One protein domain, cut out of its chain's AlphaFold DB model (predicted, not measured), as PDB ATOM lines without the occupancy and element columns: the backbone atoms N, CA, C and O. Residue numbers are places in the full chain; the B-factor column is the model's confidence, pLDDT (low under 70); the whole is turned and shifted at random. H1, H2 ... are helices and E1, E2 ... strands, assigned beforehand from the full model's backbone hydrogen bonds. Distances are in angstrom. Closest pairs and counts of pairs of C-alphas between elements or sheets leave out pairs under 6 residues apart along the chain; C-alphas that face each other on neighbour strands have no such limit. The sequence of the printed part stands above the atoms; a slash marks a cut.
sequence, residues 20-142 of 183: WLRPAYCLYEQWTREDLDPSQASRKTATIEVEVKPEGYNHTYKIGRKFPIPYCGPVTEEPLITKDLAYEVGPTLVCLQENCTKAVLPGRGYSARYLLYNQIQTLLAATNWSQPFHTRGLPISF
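What this domain is: This is residues 20 to 142 of the 183 residues of an uncharacterized protein of Podarcis muralis (UniProt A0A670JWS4). Little here is regular, but one strongly twisted antiparallel sheet, E5 E4 E2 E1 E6 E7, makes the core, with H1 crossing over E7 and short E3, paired with residues 20 to 21, packed by the bend in E2. Residues 75 to 83 stick out. The 123 printed residues, 47 in named elements, run H1 then E1 to E7: mostly strand, compact, radius of gyration of the C-alphas 15.8 A, spans 52 by 35 by 25 A.

How they stand to each other: Start at H1, residues 27 to 34, on the sheet at a height of 10.0 A; every O i to N i+4 pair is within hydrogen-bond range. Next find the hairpin of E1, 47 to 54, and E2, 61 to 68, with N 48 and O 67 2.8 A apart. E3, 87 to 89, pairs with no named strand; its closest C-alpha to E2 is Val 89, 5.9 A from that of Ile 63. E4, 92 to 95, neighbours E2 antiparallel, with N 94 and O 62 at 2.8 A, and makes a hairpin with E5, 101 to 103, with N 93 and O 102 at 2.7 A. E6, 109 to 117, neighbours E1, with N 47 and O 117 at 2.8 A, and makes a hairpin with E7, 123 to 126, with N 116 and O 125 at 2.8 A.

Where its parts are: Find C-alpha 27 at (19.485, 45.798, -44.005), where H1 begins. E1 runs 23.3 A, E2 19.5 A and E6 25.9 A; E7 ends at C-alpha 126, (24.177, 37.644, -42.089).

The domain as a whole: The printed part has no cut; the links H1 to E1 and E2 to E3 are long. Look for pLDDT under 70 at residues 73 to 84, 98 and 142.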
ATOM      1  N   TRP A  20      11.855  41.463 -27.788       90.50
ATOM      2  CA  TRP A  20      11.285  42.045 -28.997       90.50
ATOM      3  C   TRP A  20      12.370  42.827 -29.710       90.50
ATOM      4  O   TRP A  20      12.824  43.853 -29.206       90.50
ATOM      5  N   LEU A  21      12.805  42.329 -30.863       91.25
ATOM      6  CA  LEU A  21      13.800  42.998 -31.692       91.25
ATOM      7  C   LEU A  21      13.117  43.911 -32.710       91.25
ATOM      8  O   LEU A  21      12.031  43.598 -33.206       91.25
ATOM      9  N   ARG A  22      13.759  45.031 -33.056       89.75
ATOM     10  CA  ARG A  22      13.307  45.856 -34.183       89.75
ATOM     11  C   ARG A  22      13.418  45.059 -35.477       89.75
ATOM     12  O   ARG A  22      14.442  44.404 -35.669       89.75
ATOM     13  N   PRO A  23      12.438  45.154 -36.387       90.31
ATOM     14  CA  PRO A  23      12.571  44.556 -37.705       90.31
ATOM     15  C   PRO A  23      13.860  45.003 -38.404       90.31
ATOM     16  O   PRO A  23      14.382  46.088 -38.137       90.31
ATOM     17  N   ALA A  24      14.357  44.163 -39.310       90.19
ATOM     18  CA  ALA A  24      15.601  44.345 -40.061       90.19
ATOM     19  C   ALA A  24      15.507  45.459 -41.132       90.19
ATOM     20  O   ALA A  24      15.866  45.254 -42.292       90.19
ATOM     21  N   TYR A  25      14.971  46.625 -40.767       87.94
ATOM     22  CA  TYR A  25      14.806  47.771 -41.652       87.94
ATOM     23  C   TYR A  25      16.145  48.178 -42.260       87.94
ATOM     24  O   TYR A  25      17.168  48.208 -41.578       87.94
ATOM     25  N   CYS A  26      16.125  48.503 -43.549       88.06
ATOM     26  CA  CYS A  26      17.287  48.932 -44.322       88.06
ATOM     27  C   CYS A  26      18.438  47.941 -44.511       88.06
ATOM     28  O   CYS A  26      19.361  48.238 -45.273       88.06
ATOM     29  N   LEU A  27      18.396  46.764 -43.884       91.00
ATOM     30  CA  LEU A  27      19.485  45.798 -44.005       91.00
ATOM     31  C   LEU A  27      19.577  45.170 -45.388       91.00
ATOM     32  O   LEU A  27      20.677  44.939 -45.874       91.00
ATOM     33  N   TYR A  28      18.444  44.942 -46.047       91.50
ATOM     34  CA  TYR A  28      18.449  44.424 -47.409       91.50
ATOM     35  C   TYR A  28      19.156  45.388 -48.365       91.50
ATOM     36  O   TYR A  28      20.050  44.986 -49.101       91.50
ATOM     37  N   GLU A  29      18.814  46.673 -48.300       90.88
ATOM     38  CA  GLU A  29      19.430  47.729 -49.100       90.88
ATOM     39  C   GLU A  29      20.919  47.907 -48.783       90.88
ATOM     40  O   GLU A  29      21.683  48.312 -49.661       90.88
ATOM     41  N   GLN A  30      21.324  47.646 -47.539       90.81
ATOM     42  CA  GLN A  30      22.728  47.641 -47.140       90.81
ATOM     43  C   GLN A  30      23.468  46.448 -47.753       90.81
ATOM     44  O   GLN A  30      24.460  46.652 -48.446       90.81
ATOM     45  N   TRP A  31      22.956  45.224 -47.603       91.81
ATOM     46  CA  TRP A  31      23.582  44.031 -48.177       91.81
ATOM     47  C   TRP A  31      23.701  44.107 -49.699       91.81
ATOM     48  O   TRP A  31      24.757  43.781 -50.236       91.81
ATOM     49  N   THR A  32      22.667  44.594 -50.396       89.81
ATOM     50  CA  THR A  32      22.714  44.783 -51.859       89.81
ATOM     51  C   THR A  32      23.713  45.840 -52.312       89.81
ATOM     52  O   THR A  32      24.122  45.831 -53.467       89.81
ATOM     53  N   ARG A  33      24.069  46.787 -51.437       87.56
ATOM     54  CA  ARG A  33      25.084  47.805 -51.734       87.56
ATOM     55  C   ARG A  33      26.502  47.296 -51.513       87.56
ATOM     56  O   ARG A  33      27.403  47.797 -52.171       87.56
ATOM     57  N   GLU A  34      26.682  46.376 -50.572       84.81
ATOM     58  CA  GLU A  34      27.989  45.825 -50.223       84.81
ATOM     59  C   GLU A  34      28.399  44.741 -51.226       84.81
ATOM     60  O   GLU A  34      29.288  44.993 -52.028       84.81
ATOM     61  N   ASP A  35      27.727  43.587 -51.236       80.56
ATOM     62  CA  ASP A  35      28.168  42.422 -52.031       80.56
ATOM     63  C   ASP A  35      27.024  41.508 -52.517       80.56
ATOM     64  O   ASP A  35      27.252  40.551 -53.260       80.56
ATOM     65  N   LEU A  36      25.776  41.749 -52.104       86.44
ATOM     66  CA  LEU A  36      24.666  40.855 -52.429       86.44
ATOM     67  C   LEU A  36      24.105  41.133 -53.830       86.44
ATOM     68  O   LEU A  36      23.471  42.164 -54.055       86.44
ATOM     69  N   ASP A  37      24.229  40.160 -54.733       85.12
ATOM     70  CA  ASP A  37      23.569  40.189 -56.042       85.12
ATOM     71  C   ASP A  37      22.028  40.148 -55.889       85.12
ATOM     72  O   ASP A  37      21.474  39.131 -55.444       85.12
ATOM     73  N   PRO A  38      21.298  41.208 -56.296       81.12
ATOM     74  CA  PRO A  38      19.840  41.262 -56.198       81.12
ATOM     75  C   PRO A  38      19.122  40.164 -56.992       81.12
ATOM     76  O   PRO A  38      17.978  39.832 -56.671       81.12
ATOM     77  N   SER A  39      19.767  39.588 -58.015       85.12
ATOM     78  CA  SER A  39      19.196  38.496 -58.811       85.12
ATOM     79  C   SER A  39      18.991  37.221 -57.984       85.12
ATOM     80  O   SER A  39      18.047  36.465 -58.220       85.12
ATOM     81  N   GLN A  40      19.822  37.021 -56.957       86.44
ATOM     82  CA  GLN A  40      19.784  35.850 -56.081       86.44
ATOM     83  C   GLN A  40      18.786  36.005 -54.928       86.44
ATOM     84  O   GLN A  40      18.373  35.013 -54.322       86.44
ATOM     85  N   ALA A  41      18.389  37.243 -54.621       85.94
ATOM     86  CA  ALA A  41      17.665  37.597 -53.406       85.94
ATOM     87  C   ALA A  41      16.481  38.533 -53.676       85.94
ATOM     88  O   ALA A  41      16.371  39.578 -53.051       85.94
ATOM     89  N   SER A  42      15.562  38.183 -54.581       88.81
ATOM     90  CA  SER A  42      14.378  39.026 -54.811       88.81
ATOM     91  C   SER A  42      13.623  39.291 -53.506       88.81
ATOM     92  O   SER A  42      13.195  38.359 -52.827       88.81
ATOM     93  N   ARG A  43      13.391  40.570 -53.178       88.31
ATOM     94  CA  ARG A  43      12.717  40.986 -51.934       88.31
ATOM     95  C   ARG A  43      11.380  40.275 -51.686       88.31
ATOM     96  O   ARG A  43      11.004  40.053 -50.543       88.31
ATOM     97  N   LYS A  44      10.652  39.930 -52.755       87.12
ATOM     98  CA  LYS A  44       9.342  39.264 -52.666       87.12
ATOM     99  C   LYS A  44       9.429  37.811 -52.201       87.12
ATOM    100  O   LYS A  44       8.440  37.291 -51.699       87.12
ATOM    101  N   THR A  45      10.560  37.149 -52.428       90.31
ATOM    102  CA  THR A  45      10.718  35.706 -52.192       90.31
ATOM    103  C   THR A  45      11.789  35.386 -51.158       90.31
ATOM    104  O   THR A  45      11.750  34.318 -50.552       90.31
ATOM    105  N   ALA A  46      12.730  36.300 -50.937       92.81
ATOM    106  CA  ALA A  46      13.718  36.200 -49.886       92.81
ATOM    107  C   ALA A  46      13.101  36.502 -48.508       92.81
ATOM    108  O   ALA A  46      12.102  37.212 -48.375       92.81
ATOM    109  N   THR A  47      13.697  35.919 -47.474       94.31
ATOM    110  CA  THR A  47      13.183  35.952 -46.102       94.31
ATOM    111  C   THR A  47      14.290  36.255 -45.109       94.31
ATOM    112  O   THR A  47      15.460  35.955 -45.351       94.31
ATOM    113  N   ILE A  48      13.907  36.851 -43.984       93.94
ATOM    114  CA  ILE A  48      14.773  37.082 -42.834       93.94
ATOM    115  C   ILE A  48      14.507  36.008 -41.787       93.94
ATOM    116  O   ILE A  48      13.359  35.749 -41.424       93.94
ATOM    117  N   GLU A  49      15.571  35.420 -41.262       94.06
ATOM    118  CA  GLU A  49      15.527  34.551 -40.092       94.06
ATOM    119  C   GLU A  49      16.355  35.164 -38.959       94.06
ATOM    120  O   GLU A  49      17.311  35.910 -39.193       94.06
ATOM    121  N   VAL A  50      15.960  34.878 -37.719       94.88
ATOM    122  CA  VAL A  50      16.642  35.375 -36.523       94.88
ATOM    123  C   VAL A  50      17.298  34.206 -35.814       94.88
ATOM    124  O   VAL A  50      16.619  33.274 -35.371       94.88
ATOM    125  N   GLU A  51      18.613  34.302 -35.661       95.50
ATOM    126  CA  GLU A  51      19.373  33.421 -34.787       95.50
ATOM    127  C   GLU A  51      19.726  34.109 -33.478       95.50
ATOM    128  O   GLU A  51      19.923  35.324 -33.403       95.50
ATOM    129  N   VAL A  52      19.828  33.289 -32.442       95.12
ATOM    130  CA  VAL A  52      19.968  33.699 -31.057       95.12
ATOM    131  C   VAL A  52      21.009  32.821 -30.389       95.12
ATOM    132  O   VAL A  52      20.990  31.594 -30.515       95.12
ATOM    133  N   LYS A  53      21.899  33.455 -29.635       95.00
ATOM    134  CA  LYS A  53      22.944  32.803 -28.856       95.00
ATOM    135  C   LYS A  53      22.842  33.252 -27.396       95.00
ATOM    136  O   LYS A  53      23.007  34.446 -27.133       95.00
ATOM    137  N   PRO A  54      22.565  32.339 -26.448       93.81
ATOM    138  CA  PRO A  54      22.581  32.664 -25.028       93.81
ATOM    139  C   PRO A  54      23.989  33.053 -24.572       93.81
ATOM    140  O   PRO A  54      24.981  32.449 -24.982       93.81
ATOM    141  N   GLU A  55      24.078  34.043 -23.696       93.31
ATOM    142  CA  GLU A  55      25.341  34.495 -23.127       93.31
ATOM    143  C   GLU A  55      26.021  33.380 -22.316       93.31
ATOM    144  O   GLU A  55      25.378  32.657 -21.556       93.31
ATOM    145  N   GLY A  56      27.335  33.222 -22.502       88.19
ATOM    146  CA  GLY A  56      28.116  32.156 -21.868       88.19
ATOM    147  C   GLY A  56      27.974  30.776 -22.521       88.19
ATOM    148  O   GLY A  56      28.606  29.827 -22.064       88.19
ATOM    149  N   TYR A  57      27.194  30.651 -23.602       86.25
ATOM    150  CA  TYR A  57      27.045  29.410 -24.361       86.25
ATOM    151  C   TYR A  57      27.456  29.594 -25.827       86.25
ATOM    152  O   TYR A  57      27.227  30.635 -26.439       86.25
ATOM    153  N   ASN A  58      28.019  28.537 -26.419       85.94
ATOM    154  CA  ASN A  58      28.408  28.512 -27.836       85.94
ATOM    155  C   ASN A  58      27.326  27.938 -28.764       85.94
ATOM    156  O   ASN A  58      27.541  27.836 -29.968       85.94
ATOM    157  N   HIS A  59      26.174  27.543 -28.218       89.38
ATOM    158  CA  HIS A  59      25.084  26.974 -29.001       89.38
ATOM    159  C   HIS A  59      24.186  28.075 -29.564       89.38
ATOM    160  O   HIS A  59      23.764  28.977 -28.839       89.38
ATOM    161  N   THR A  60      23.865  27.946 -30.848       93.25
ATOM    162  CA  THR A  60      22.968  28.848 -31.568       93.25
ATOM    163  C   THR A  60      21.612  28.192 -31.778       93.25
ATOM    164  O   THR A  60      21.513  26.995 -32.057       93.25
ATOM    165  N   TYR A  61      20.568  29.003 -31.674       94.00
ATOM    166  CA  TYR A  61      19.183  28.617 -31.890       94.00
ATOM    167  C   TYR A  61      18.523  29.591 -32.869       94.00
ATOM    168  O   TYR A  61      18.979  30.719 -33.023       94.00
ATOM    169  N   LYS A  62      17.428  29.175 -33.499       92.81
ATOM    170  CA  LYS A  62      16.554  29.999 -34.341       92.81
ATOM    171  C   LYS A  62      15.212  30.218 -33.647       92.81
ATOM    172  O   LYS A  62      14.816  29.429 -32.796       92.81
ATOM    173  N   ILE A  63      14.469  31.252 -34.018       89.62
ATOM    174  CA  ILE A  63      13.115  31.474 -33.471       89.62
ATOM    175  C   ILE A  63      12.033  30.580 -34.117       89.62
ATOM    176  O   ILE A  63      10.878  30.608 -33.706       89.62
ATOM    177  N   GLY A  64      12.382  29.807 -35.156       82.94
ATOM    178  CA  GLY A  64      11.452  28.906 -35.855       82.94
ATOM    179  C   GLY A  64      10.423  29.606 -36.754       82.94
ATOM    180  O   GLY A  64       9.492  28.963 -37.234       82.94
ATOM    181  N   ARG A  65      10.578  30.912 -36.991       86.88
ATOM    182  CA  ARG A  65       9.761  31.717 -37.906       86.88
ATOM    183  C   ARG A  65      10.658  32.456 -38.889       86.88
ATOM    184  O   ARG A  65      11.768  32.855 -38.543       86.88
ATOM    185  N   LYS A  66      10.136  32.649 -40.096       90.06
ATOM    186  CA  LYS A  66      10.750  33.447 -41.156       90.06
ATOM    187  C   LYS A  66       9.908  34.693 -41.373       90.06
ATOM    188  O   LYS A  66       8.680  34.615 -41.333       90.06
ATOM    189  N   PHE A  67      10.562  35.818 -41.608       90.62
ATOM    190  CA  PHE A  67       9.917  37.108 -41.810       90.62
ATOM    191  C   PHE A  67      10.109  37.599 -43.244       90.62
ATOM    192  O   PHE A  67      11.147  37.327 -43.853       90.62
ATOM    193  N   PRO A  68       9.142  38.347 -43.799       91.19
ATOM    194  CA  PRO A  68       9.362  39.078 -45.039       91.19
ATOM    195  C   PRO A  68      10.413  40.177 -44.835       91.19
ATOM    196  O   PRO A  68      10.606  40.678 -43.724       91.19
ATOM    197  N   ILE A  69      11.077  40.572 -45.919       90.56
ATOM    198  CA  ILE A  69      12.067  41.650 -45.891       90.56
ATOM    199  C   ILE A  69      11.354  43.005 -45.752       90.56
ATOM    200  O   ILE A  69      10.587  43.375 -46.647       90.56
ATOM    201  N   PRO A  70      11.612  43.773 -44.678       88.81
ATOM    202  CA  PRO A  70      11.020  45.095 -44.510       88.81
ATOM    203  C   PRO A  70      11.649  46.134 -45.461       88.81
ATOM    204  O   PRO A  70      12.761  45.956 -45.960       88.81
ATOM    205  N   TYR A  71      10.940  47.235 -45.724       85.31
ATOM    206  CA  TYR A  71      11.427  48.343 -46.561       85.31
ATOM    207  C   TYR A  71      12.226  49.379 -45.766       85.31
ATOM    208  O   TYR A  71      11.894  49.664 -44.621       85.31
ATOM    209  N   CYS A  72      13.238  49.998 -46.381       81.69
ATOM    210  CA  CYS A  72      13.822  51.236 -45.862       81.69
ATOM    211  C   CYS A  72      12.782  52.373 -45.851       81.69
ATOM    212  O   CYS A  72      12.395  52.844 -46.917       81.69
ATOM    213  N   GLY A  73      12.377  52.871 -44.682       65.69
ATOM    214  CA  GLY A  73      11.623  54.128 -44.581       65.69
ATOM    215  C   GLY A  73      10.728  54.226 -43.344       65.69
ATOM    216  O   GLY A  73      10.456  53.207 -42.706       65.69
ATOM    217  N   PRO A  74      10.262  55.438 -42.985       54.69
ATOM    218  CA  PRO A  74       9.169  55.577 -42.037       54.69
ATOM    219  C   PRO A  74       7.903  55.001 -42.683       54.69
ATOM    220  O   PRO A  74       7.590  55.296 -43.836       54.69
ATOM    221  N   VAL A  75       7.194  54.142 -41.957       50.81
ATOM    222  CA  VAL A  75       5.910  53.581 -42.386       50.81
ATOM    223  C   VAL A  75       4.872  54.708 -42.317       50.81
ATOM    224  O   VAL A  75       4.261  54.913 -41.277       50.81
ATOM    225  N   THR A  76       4.726  55.515 -43.374       48.62
ATOM    226  CA  THR A  76       3.730  56.611 -43.404       48.62
ATOM    227  C   THR A  76       2.316  56.132 -43.727       48.62
ATOM    228  O   THR A  76       1.368  56.897 -43.600       48.62
ATOM    229  N   GLU A  77       2.151  54.868 -44.093       43.91
ATOM    230  CA  GLU A  77       0.850  54.217 -44.142       43.91
ATOM    231  C   GLU A  77       0.967  52.957 -43.305       43.91
ATOM    232  O   GLU A  77       1.498  51.949 -43.764       43.91
ATOM    233  N   GLU A  78       0.533  53.028 -42.046       41.34
ATOM    234  CA  GLU A  78       0.187  51.823 -41.303       41.34
ATOM    235  C   GLU A  78      -0.912  51.118 -42.103       41.34
ATOM    236  O   GLU A  78      -2.038  51.626 -42.170       41.34
ATOM    237  N   PRO A  79      -0.668  49.936 -42.701       40.31
ATOM    238  CA  PRO A  79      -1.791  49.076 -42.976       40.31
ATOM    239  C   PRO A  79      -2.335  48.736 -41.589       40.31
ATOM    240  O   PRO A  79      -1.632  48.124 -40.780       40.31
ATOM    241  N   LEU A  80      -3.581  49.133 -41.327       39.06
ATOM    242  CA  LEU A  80      -4.411  48.856 -40.143       39.06
ATOM    243  C   LEU A  80      -4.579  47.350 -39.811       39.06
ATOM    244  O   LEU A  80      -5.496  46.949 -39.101       39.06
ATOM    245  N   ILE A  81      -3.696  46.493 -40.323       47.22
ATOM    246  CA  ILE A  81      -3.607  45.062 -40.090       47.22
ATOM    247  C   ILE A  81      -2.125  44.659 -40.139       47.22
ATOM    248  O   ILE A  81      -1.659  44.201 -41.174       47.22
ATOM    249  N   THR A  82      -1.348  44.767 -39.058       41.75
ATOM    250  CA  THR A  82      -0.129  43.938 -38.942       41.75
ATOM    251  C   THR A  82       0.195  43.604 -37.492       41.75
ATOM    252  O   THR A  82       0.449  44.456 -36.651       41.75
ATOM    253  N   LYS A  83       0.198  42.305 -37.202       44.97
ATOM    254  CA  LYS A  83       0.530  41.697 -35.910       44.97
ATOM    255  C   LYS A  83       2.038  41.711 -35.585       44.97
ATOM    256  O   LYS A  83       2.414  41.166 -34.557       44.97
ATOM    257  N   ASP A  84       2.880  42.339 -36.410       54.09
ATOM    258  CA  ASP A  84       4.333  42.107 -36.433       54.09
ATOM    259  C   ASP A  84       5.153  43.414 -36.426       54.09
ATOM    260  O   ASP A  84       5.982  43.660 -37.299       54.09
ATOM    261  N   LEU A  85       4.945  44.272 -35.423       70.44
ATOM    262  CA  LEU A  85       5.780  45.472 -35.230       70.44
ATOM    263  C   LEU A  85       7.210  45.140 -34.754       70.44
ATOM    264  O   LEU A  85       8.104  45.981 -34.842       70.44
ATOM    265  N   ALA A  86       7.439  43.923 -34.255       84.31
ATOM    266  CA  ALA A  86       8.718  43.466 -33.722       84.31
ATOM    267  C   ALA A  86       8.932  41.972 -33.993       84.31
ATOM    268  O   ALA A  86       7.977  41.206 -34.113       84.31
ATOM    269  N   TYR A  87      10.193  41.541 -34.032       89.81
ATOM    270  CA  TYR A  87      10.532  40.122 -34.084       89.81
ATOM    271  C   TYR A  87      10.583  39.556 -32.666       89.81
ATOM    272  O   TYR A  87      11.427  39.945 -31.855       89.81
ATOM    273  N   GLU A  88       9.654  38.650 -32.367       90.06
ATOM    274  CA  GLU A  88       9.586  37.957 -31.085       90.06
ATOM    275  C   GLU A  88      10.647  36.856 -31.003       90.06
ATOM    276  O   GLU A  88      10.678  35.923 -31.807       90.06
ATOM    277  N   VAL A  89      11.519  36.970 -30.006       89.69
ATOM    278  CA  VAL A  89      12.529  35.978 -29.651       89.69
ATOM    279  C   VAL A  89      12.116  35.337 -28.330       89.69
ATOM    280  O   VAL A  89      12.284  35.930 -27.262       89.69
ATOM    281  N   GLY A  90      11.571  34.125 -28.410       88.88
ATOM    282  CA  GLY A  90      11.005  33.398 -27.274       88.88
ATOM    283  C   GLY A  90       9.498  33.152 -27.430       88.88
ATOM    284  O   GLY A  90       8.953  33.409 -28.498       88.88
ATOM    285  N   PRO A  91       8.832  32.574 -26.411       88.75
ATOM    286  CA  PRO A  91       9.429  31.970 -25.213       88.75
ATOM    287  C   PRO A  91      10.218  30.690 -25.514       88.75
ATOM    288  O   PRO A  91      10.981  30.217 -24.673       88.75
ATOM    289  N   THR A  92      10.073  30.162 -26.729       90.56
ATOM    290  CA  THR A  92      10.713  28.935 -27.191       90.56
ATOM    291  C   THR A  92      11.599  29.228 -28.395       90.56
ATOM    292  O   THR A  92      11.161  29.825 -29.372       90.56
ATOM    293  N   LEU A  93      12.846  28.778 -28.327       91.06
ATOM    294  CA  LEU A  93      13.806  28.743 -29.422       91.06
ATOM    295  C   LEU A  93      13.855  27.330 -30.007       91.06
ATOM    296  O   LEU A  93      13.604  26.353 -29.303       91.06
ATOM    297  N   VAL A  94      14.220  27.217 -31.274       92.06
ATOM    298  CA  VAL A  94      14.348  25.964 -32.022       92.06
ATOM    299  C   VAL A  94      15.819  25.737 -32.359       92.06
ATOM    300  O   VAL A  94      16.555  26.665 -32.684       92.06
ATOM    301  N   CYS A  95      16.281  24.501 -32.272       88.12
ATOM    302  CA  CYS A  95      17.634  24.135 -32.667       88.12
ATOM    303  C   CYS A  95      17.818  24.209 -34.191       88.12
ATOM    304  O   CYS A  95      16.882  23.966 -34.952       88.12
ATOM    305  N   LEU A  96      19.038  24.491 -34.657       84.94
ATOM    306  CA  LEU A  96      19.325  24.594 -36.096       84.94
ATOM    307  C   LEU A  96      19.067  23.277 -36.853       84.94
ATOM    308  O   LEU A  96      18.588  23.308 -37.979       84.94
ATOM    309  N   GLN A  97      19.312  22.133 -36.206       79.12
ATOM    310  CA  GLN A  97      19.143  20.774 -36.756       79.12
ATOM    311  C   GLN A  97      17.746  20.172 -36.471       79.12
ATOM    312  O   GLN A  97      17.568  18.960 -36.447       79.12
ATOM    313  N   GLU A  98      16.761  21.038 -36.221       63.97
ATOM    314  CA  GLU A  98      15.306  20.783 -36.218       63.97
ATOM    315  C   GLU A  98      14.707  19.806 -35.194       63.97
ATOM    316  O   GLU A  98      13.493  19.657 -35.169       63.97
ATOM    317  N   ASN A  99      15.479  19.237 -34.262       73.62
ATOM    318  CA  ASN A  99      14.939  18.232 -33.329       73.62
ATOM    319  C   ASN A  99      14.993  18.598 -31.838       73.62
ATOM    320  O   ASN A  99      14.894  17.731 -30.971       73.62
ATOM    321  N   CYS A 100      15.150  19.881 -31.512       85.00
ATOM    322  CA  CYS A 100      15.003  20.336 -30.135       85.00
ATOM    323  C   CYS A 100      14.471  21.756 -30.021       85.00
ATOM    324  O   CYS A 100      14.631  22.590 -30.916       85.00
ATOM    325  N   THR A 101      13.855  22.018 -28.873       89.38
ATOM    326  CA  THR A 101      13.438  23.345 -28.445       89.38
ATOM    327  C   THR A 101      14.140  23.731 -27.148       89.38
ATOM    328  O   THR A 101      14.526  22.882 -26.339       89.38
ATOM    329  N   LYS A 102      14.344  25.032 -26.946       90.19
ATOM    330  CA  LYS A 102      14.977  25.587 -25.752       90.19
ATOM    331  C   LYS A 102      14.192  26.795 -25.267       90.19
ATOM    332  O   LYS A 102      13.908  27.692 -26.046       90.19
ATOM    333  N   ALA A 103      13.863  26.837 -23.982       90.25
ATOM    334  CA  ALA A 103      13.192  27.995 -23.409       90.25
ATOM    335  C   ALA A 103      14.146  29.194 -23.278       90.25
ATOM    336  O   ALA A 103      15.311  29.036 -22.891       90.25
ATOM    337  N   VAL A 104      13.625  30.389 -23.543       91.25
ATOM    338  CA  VAL A 104      14.235  31.653 -23.122       91.25
ATOM    339  C   VAL A 104      13.984  31.820 -21.624       91.25
ATOM    340  O   VAL A 104      12.860  31.673 -21.144       91.25
ATOM    341  N   LEU A 105      15.047  32.087 -20.873       91.44
ATOM    342  CA  LEU A 105      15.045  32.108 -19.418       91.44
ATOM    343  C   LEU A 105      15.048  33.552 -18.889       91.44
ATOM    344  O   LEU A 105      15.703  34.409 -19.484       91.44
ATOM    345  N   PRO A 106      14.394  33.811 -17.745       90.94
ATOM    346  CA  PRO A 106      14.460  35.089 -17.035       90.94
ATOM    347  C   PRO A 106      15.863  35.485 -16.585       90.94
ATOM    348  O   PRO A 106      16.619  34.646 -16.094       90.94
ATOM    349  N   GLY A 107      16.173  36.781 -16.680       89.50
ATOM    350  CA  GLY A 107      17.422  37.363 -16.184       89.50
ATOM    351  C   GLY A 107      18.674  36.853 -16.898       89.50
ATOM    352  O   GLY A 107      19.725  36.737 -16.269       89.50
ATOM    353  N   ARG A 108      18.568  36.480 -18.179       92.00
ATOM    354  CA  ARG A 108      19.684  35.954 -18.980       92.00
ATOM    355  C   ARG A 108      19.943  36.831 -20.202       92.00
ATOM    356  O   ARG A 108      19.004  37.379 -20.777       92.00
ATOM    357  N   GLY A 109      21.214  36.938 -20.584       93.38
ATOM    358  CA  GLY A 109      21.655  37.627 -21.792       93.38
ATOM    359  C   GLY A 109      21.498  36.765 -23.046       93.38
ATOM    360  O   GLY A 109      21.769  35.561 -23.032       93.38
ATOM    361  N   TYR A 110      21.081  37.391 -24.145       94.25
ATOM    362  CA  TYR A 110      20.947  36.773 -25.462       94.25
ATOM    363  C   TYR A 110      21.455  37.726 -26.544       94.25
ATOM    364  O   TYR A 110      20.950  38.838 -26.690       94.25
ATOM    365  N   SER A 111      22.426  37.280 -27.333       95.25
ATOM    366  CA  SER A 111      22.827  37.966 -28.564       95.25
ATOM    367  C   SER A 111      21.981  37.464 -29.725       95.25
ATOM    368  O   SER A 111      21.680  36.272 -29.802       95.25
ATOM    369  N   ALA A 112      21.648  38.348 -30.658       95.31
ATOM    370  CA  ALA A 112      20.896  38.009 -31.857       95.31
ATOM    371  C   ALA A 112      21.629  38.460 -33.124       95.31
ATOM    372  O   ALA A 112      22.466  39.367 -33.090       95.31
ATOM    373  N   ARG A 113      21.313  37.816 -34.247       95.75
ATOM    374  CA  ARG A 113      21.717  38.249 -35.588       95.75
ATOM    375  C   ARG A 113      20.611  37.975 -36.595       95.75
ATOM    376  O   ARG A 113      19.814  37.055 -36.406       95.75
ATOM    377  N   TYR A 114      20.594  38.755 -37.667       95.81
ATOM    378  CA  TYR A 114      19.684  38.542 -38.788       95.81
ATOM    379  C   TYR A 114      20.391  37.818 -39.917       95.81
ATOM    380  O   TYR A 114      21.550  38.108 -40.214       95.81
ATOM    381  N   LEU A 115      19.677  36.885 -40.533       95.12
ATOM    382  CA  LEU A 115      20.136  36.092 -41.660       95.12
ATOM    383  C   LEU A 115      19.186  36.302 -42.830       95.12
ATOM    384  O   LEU A 115      17.970  36.265 -42.652       95.12
ATOM    385  N   LEU A 116      19.747  36.496 -44.017       95.25
ATOM    386  CA  LEU A 116      19.009  36.595 -45.264       95.25
ATOM    387  C   LEU A 116      19.049  35.261 -45.997       95.25
ATOM    388  O   LEU A 116      20.122  34.777 -46.357       95.25
ATOM    389  N   TYR A 117      17.873  34.723 -46.288       94.62
ATOM    390  CA  TYR A 117      17.705  33.518 -47.086       94.62
ATOM    391  C   TYR A 117      16.987  33.826 -48.393       94.62
ATOM    392  O   TYR A 117      16.035  34.607 -48.416       94.62
ATOM    393  N   ASN A 118      17.394  33.172 -49.478       94.31
ATOM    394  CA  ASN A 118      16.639  33.202 -50.731       94.31
ATOM    395  C   ASN A 118      15.440  32.235 -50.714       94.31
ATOM    396  O   ASN A 118      15.181  31.533 -49.734       94.31
ATOM    397  N   GLN A 119      14.727  32.165 -51.840       92.12
ATOM    398  CA  GLN A 119      13.555  31.302 -52.010       92.12
ATOM    399  C   GLN A 119      13.851  29.806 -51.802       92.12
ATOM    400  O   GLN A 119      12.996  29.079 -51.302       92.12
ATOM    401  N   ILE A 120      15.053  29.347 -52.162       92.75
ATOM    402  CA  ILE A 120      15.488  27.948 -52.007       92.75
ATOM    403  C   ILE A 120      16.215  27.697 -50.674       92.75
ATOM    404  O   ILE A 120      16.872  26.675 -50.512       92.75
ATOM    405  N   GLN A 121      16.087  28.614 -49.709       90.50
ATOM    406  CA  GLN A 121      16.665  28.521 -48.363       90.50
ATOM    407  C   GLN A 121      18.199  28.446 -48.317       90.50
ATOM    408  O   GLN A 121      18.781  27.926 -47.366       90.50
ATOM    409  N   THR A 122      18.877  29.023 -49.305       93.75
ATOM    410  CA  THR A 122      20.318  29.283 -49.230       93.75
ATOM    411  C   THR A 122      20.567  30.548 -48.415       93.75
ATOM    412  O   THR A 122      19.931  31.574 -48.664       93.75
ATOM    413  N   LEU A 123      21.482  30.469 -47.447       94.12
ATOM    414  CA  LEU A 123      21.953  31.628 -46.692       94.12
ATOM    415  C   LEU A 123      22.787  32.522 -47.612       94.12
ATOM    416  O   LEU A 123      23.786  32.064 -48.160       94.12
ATOM    417  N   LEU A 124      22.387  33.783 -47.755       94.50
ATOM    418  CA  LEU A 124      23.061  34.747 -48.625       94.50
ATOM    419  C   LEU A 124      23.839  35.815 -47.857       94.50
ATOM    420  O   LEU A 124      24.899  36.237 -48.301       94.50
ATOM    421  N   ALA A 125      23.327  36.256 -46.708       93.69
ATOM    422  CA  ALA A 125      23.981  37.266 -45.883       93.69
ATOM    423  C   ALA A 125      23.617  37.089 -44.408       93.69
ATOM    424  O   ALA A 125      22.571  36.525 -44.077       93.69
ATOM    425  N   ALA A 126      24.464  37.593 -43.514       94.50
ATOM    426  CA  ALA A 126      24.177  37.644 -42.089       94.50
ATOM    427  C   ALA A 126      24.773  38.904 -41.459       94.50
ATOM    428  O   ALA A 126      25.848  39.355 -41.852       94.50
ATOM    429  N   THR A 127      24.098  39.463 -40.456       94.75
ATOM    430  CA  THR A 127      24.689  40.520 -39.628       94.75
ATOM    431  C   THR A 127      25.701  39.935 -38.646       94.75
ATOM    432  O   THR A 127      25.651  38.754 -38.283       94.75
ATOM    433  N   ASN A 128      26.565  40.799 -38.112       93.50
ATOM    434  CA  ASN A 128      27.306  40.484 -36.894       93.50
ATOM    435  C   ASN A 128      26.348  40.205 -35.724       93.50
ATOM    436  O   ASN A 128      25.194  40.647 -35.717       93.50
ATOM    437  N   TRP A 129      26.849  39.478 -34.725       94.19
ATOM    438  CA  TRP A 129      26.143  39.275 -33.462       94.19
ATOM    439  C   TRP A 129      25.978  40.599 -32.722       94.19
ATOM    440  O   TRP A 129      26.938  41.358 -32.600       94.19
ATOM    441  N   SER A 130      24.782  40.845 -32.195       94.38
ATOM    442  CA  SER A 130      24.515  41.971 -31.306       94.38
ATOM    443  C   SER A 130      25.253  41.841 -29.970       94.38
ATOM    444  O   SER A 130      25.629  40.742 -29.540       94.38
ATOM    445  N   GLN A 131      25.345  42.959 -29.249       92.81
ATOM    446  CA  GLN A 131      25.542  42.921 -27.798       92.81
ATOM    447  C   GLN A 131      24.422  42.100 -27.127       92.81
ATOM    448  O   GLN A 131      23.316  42.009 -27.678       92.81
ATOM    449  N   PRO A 132      24.692  41.469 -25.971       92.69
ATOM    450  CA  PRO A 132      23.704  40.647 -25.289       92.69
ATOM    451  C   PRO A 132      22.560  41.504 -24.734       92.69
ATOM    452  O   PRO A 132      22.760  42.400 -23.913       92.69
ATOM    453  N   PHE A 133      21.336  41.183 -25.142       92.25
ATOM    454  CA  PHE A 133      20.119  41.743 -24.569       92.25
ATOM    455  C   PHE A 133      19.652  40.880 -23.408       92.25
ATOM    456  O   PHE A 133      19.530  39.662 -23.538       92.25
ATOM    457  N   HIS A 134      19.373  41.510 -22.275       90.88
ATOM    458  CA  HIS A 134      18.990  40.797 -21.067       90.88
ATOM    459  C   HIS A 134      17.475  40.716 -20.951       90.88
ATOM    460  O   HIS A 134      16.789  41.734 -21.036       90.88
ATOM    461  N   THR A 135      16.950  39.510 -20.744       89.94
ATOM    462  CA  THR A 135      15.547  39.329 -20.365       89.94
ATOM    463  C   THR A 135      15.307  39.848 -18.956       89.94
ATOM    464  O   THR A 135      16.192  39.803 -18.095       89.94
ATOM    465  N   ARG A 136      14.084  40.306 -18.678       86.00
ATOM    466  CA  ARG A 136      13.728  40.740 -17.324       86.00
ATOM    467  C   ARG A 136      13.874  39.572 -16.340       86.00
ATOM    468  O   ARG A 136      13.400  38.465 -16.596       86.00
ATOM    469  N   GLY A 137      14.499  39.803 -15.187       85.38
ATOM    470  CA  GLY A 137      14.494  38.829 -14.091       85.38
ATOM    471  C   GLY A 137      13.071  38.506 -13.619       85.38
ATOM    472  O   GLY A 137      12.131  39.256 -13.891       85.38
ATOM    473  N   LEU A 138      12.897  37.393 -12.903       80.88
ATOM    474  CA  LEU A 138      11.631  37.152 -12.212       80.88
ATOM    475  C   LEU A 138      11.476  38.170 -11.072       80.88
ATOM    476  O   LEU A 138      12.442  38.417 -10.345       80.88
ATOM    477  N   PRO A 139      10.286  38.769 -10.899       72.50
ATOM    478  CA  PRO A 139      10.033  39.652  -9.773       72.50
ATOM    479  C   PRO A 139      10.146  38.854  -8.471       72.50
ATOM    480  O   PRO A 139       9.595  37.761  -8.350       72.50
ATOM    481  N   ILE A 140      10.838  39.422  -7.484       72.81
ATOM    482  CA  ILE A 140      11.045  38.795  -6.167       72.81
ATOM    483  C   ILE A 140       9.701  38.652  -5.424       72.81
ATOM    484  O   ILE A 140       9.524  37.765  -4.595       72.81
ATOM    485  N   SER A 141       8.723  39.511  -5.739       71.31
ATOM    486  CA  SER A 141       7.342  39.431  -5.250       71.31
ATOM    487  C   SER A 141       6.347  40.107  -6.202       71.31
ATOM    488  O   SER A 141       6.723  40.983  -6.984       71.31
ATOM    489  N   PHE A 142       5.052  39.794  -6.081       62.81
ATOM    490  CA  PHE A 142       3.984  40.474  -6.836       62.81
ATOM    491  C   PHE A 142       3.996  42.001  -6.668       62.81
ATOM    492  O   PHE A 142       3.722  42.722  -7.617       62.81
TER     493      PHE A 142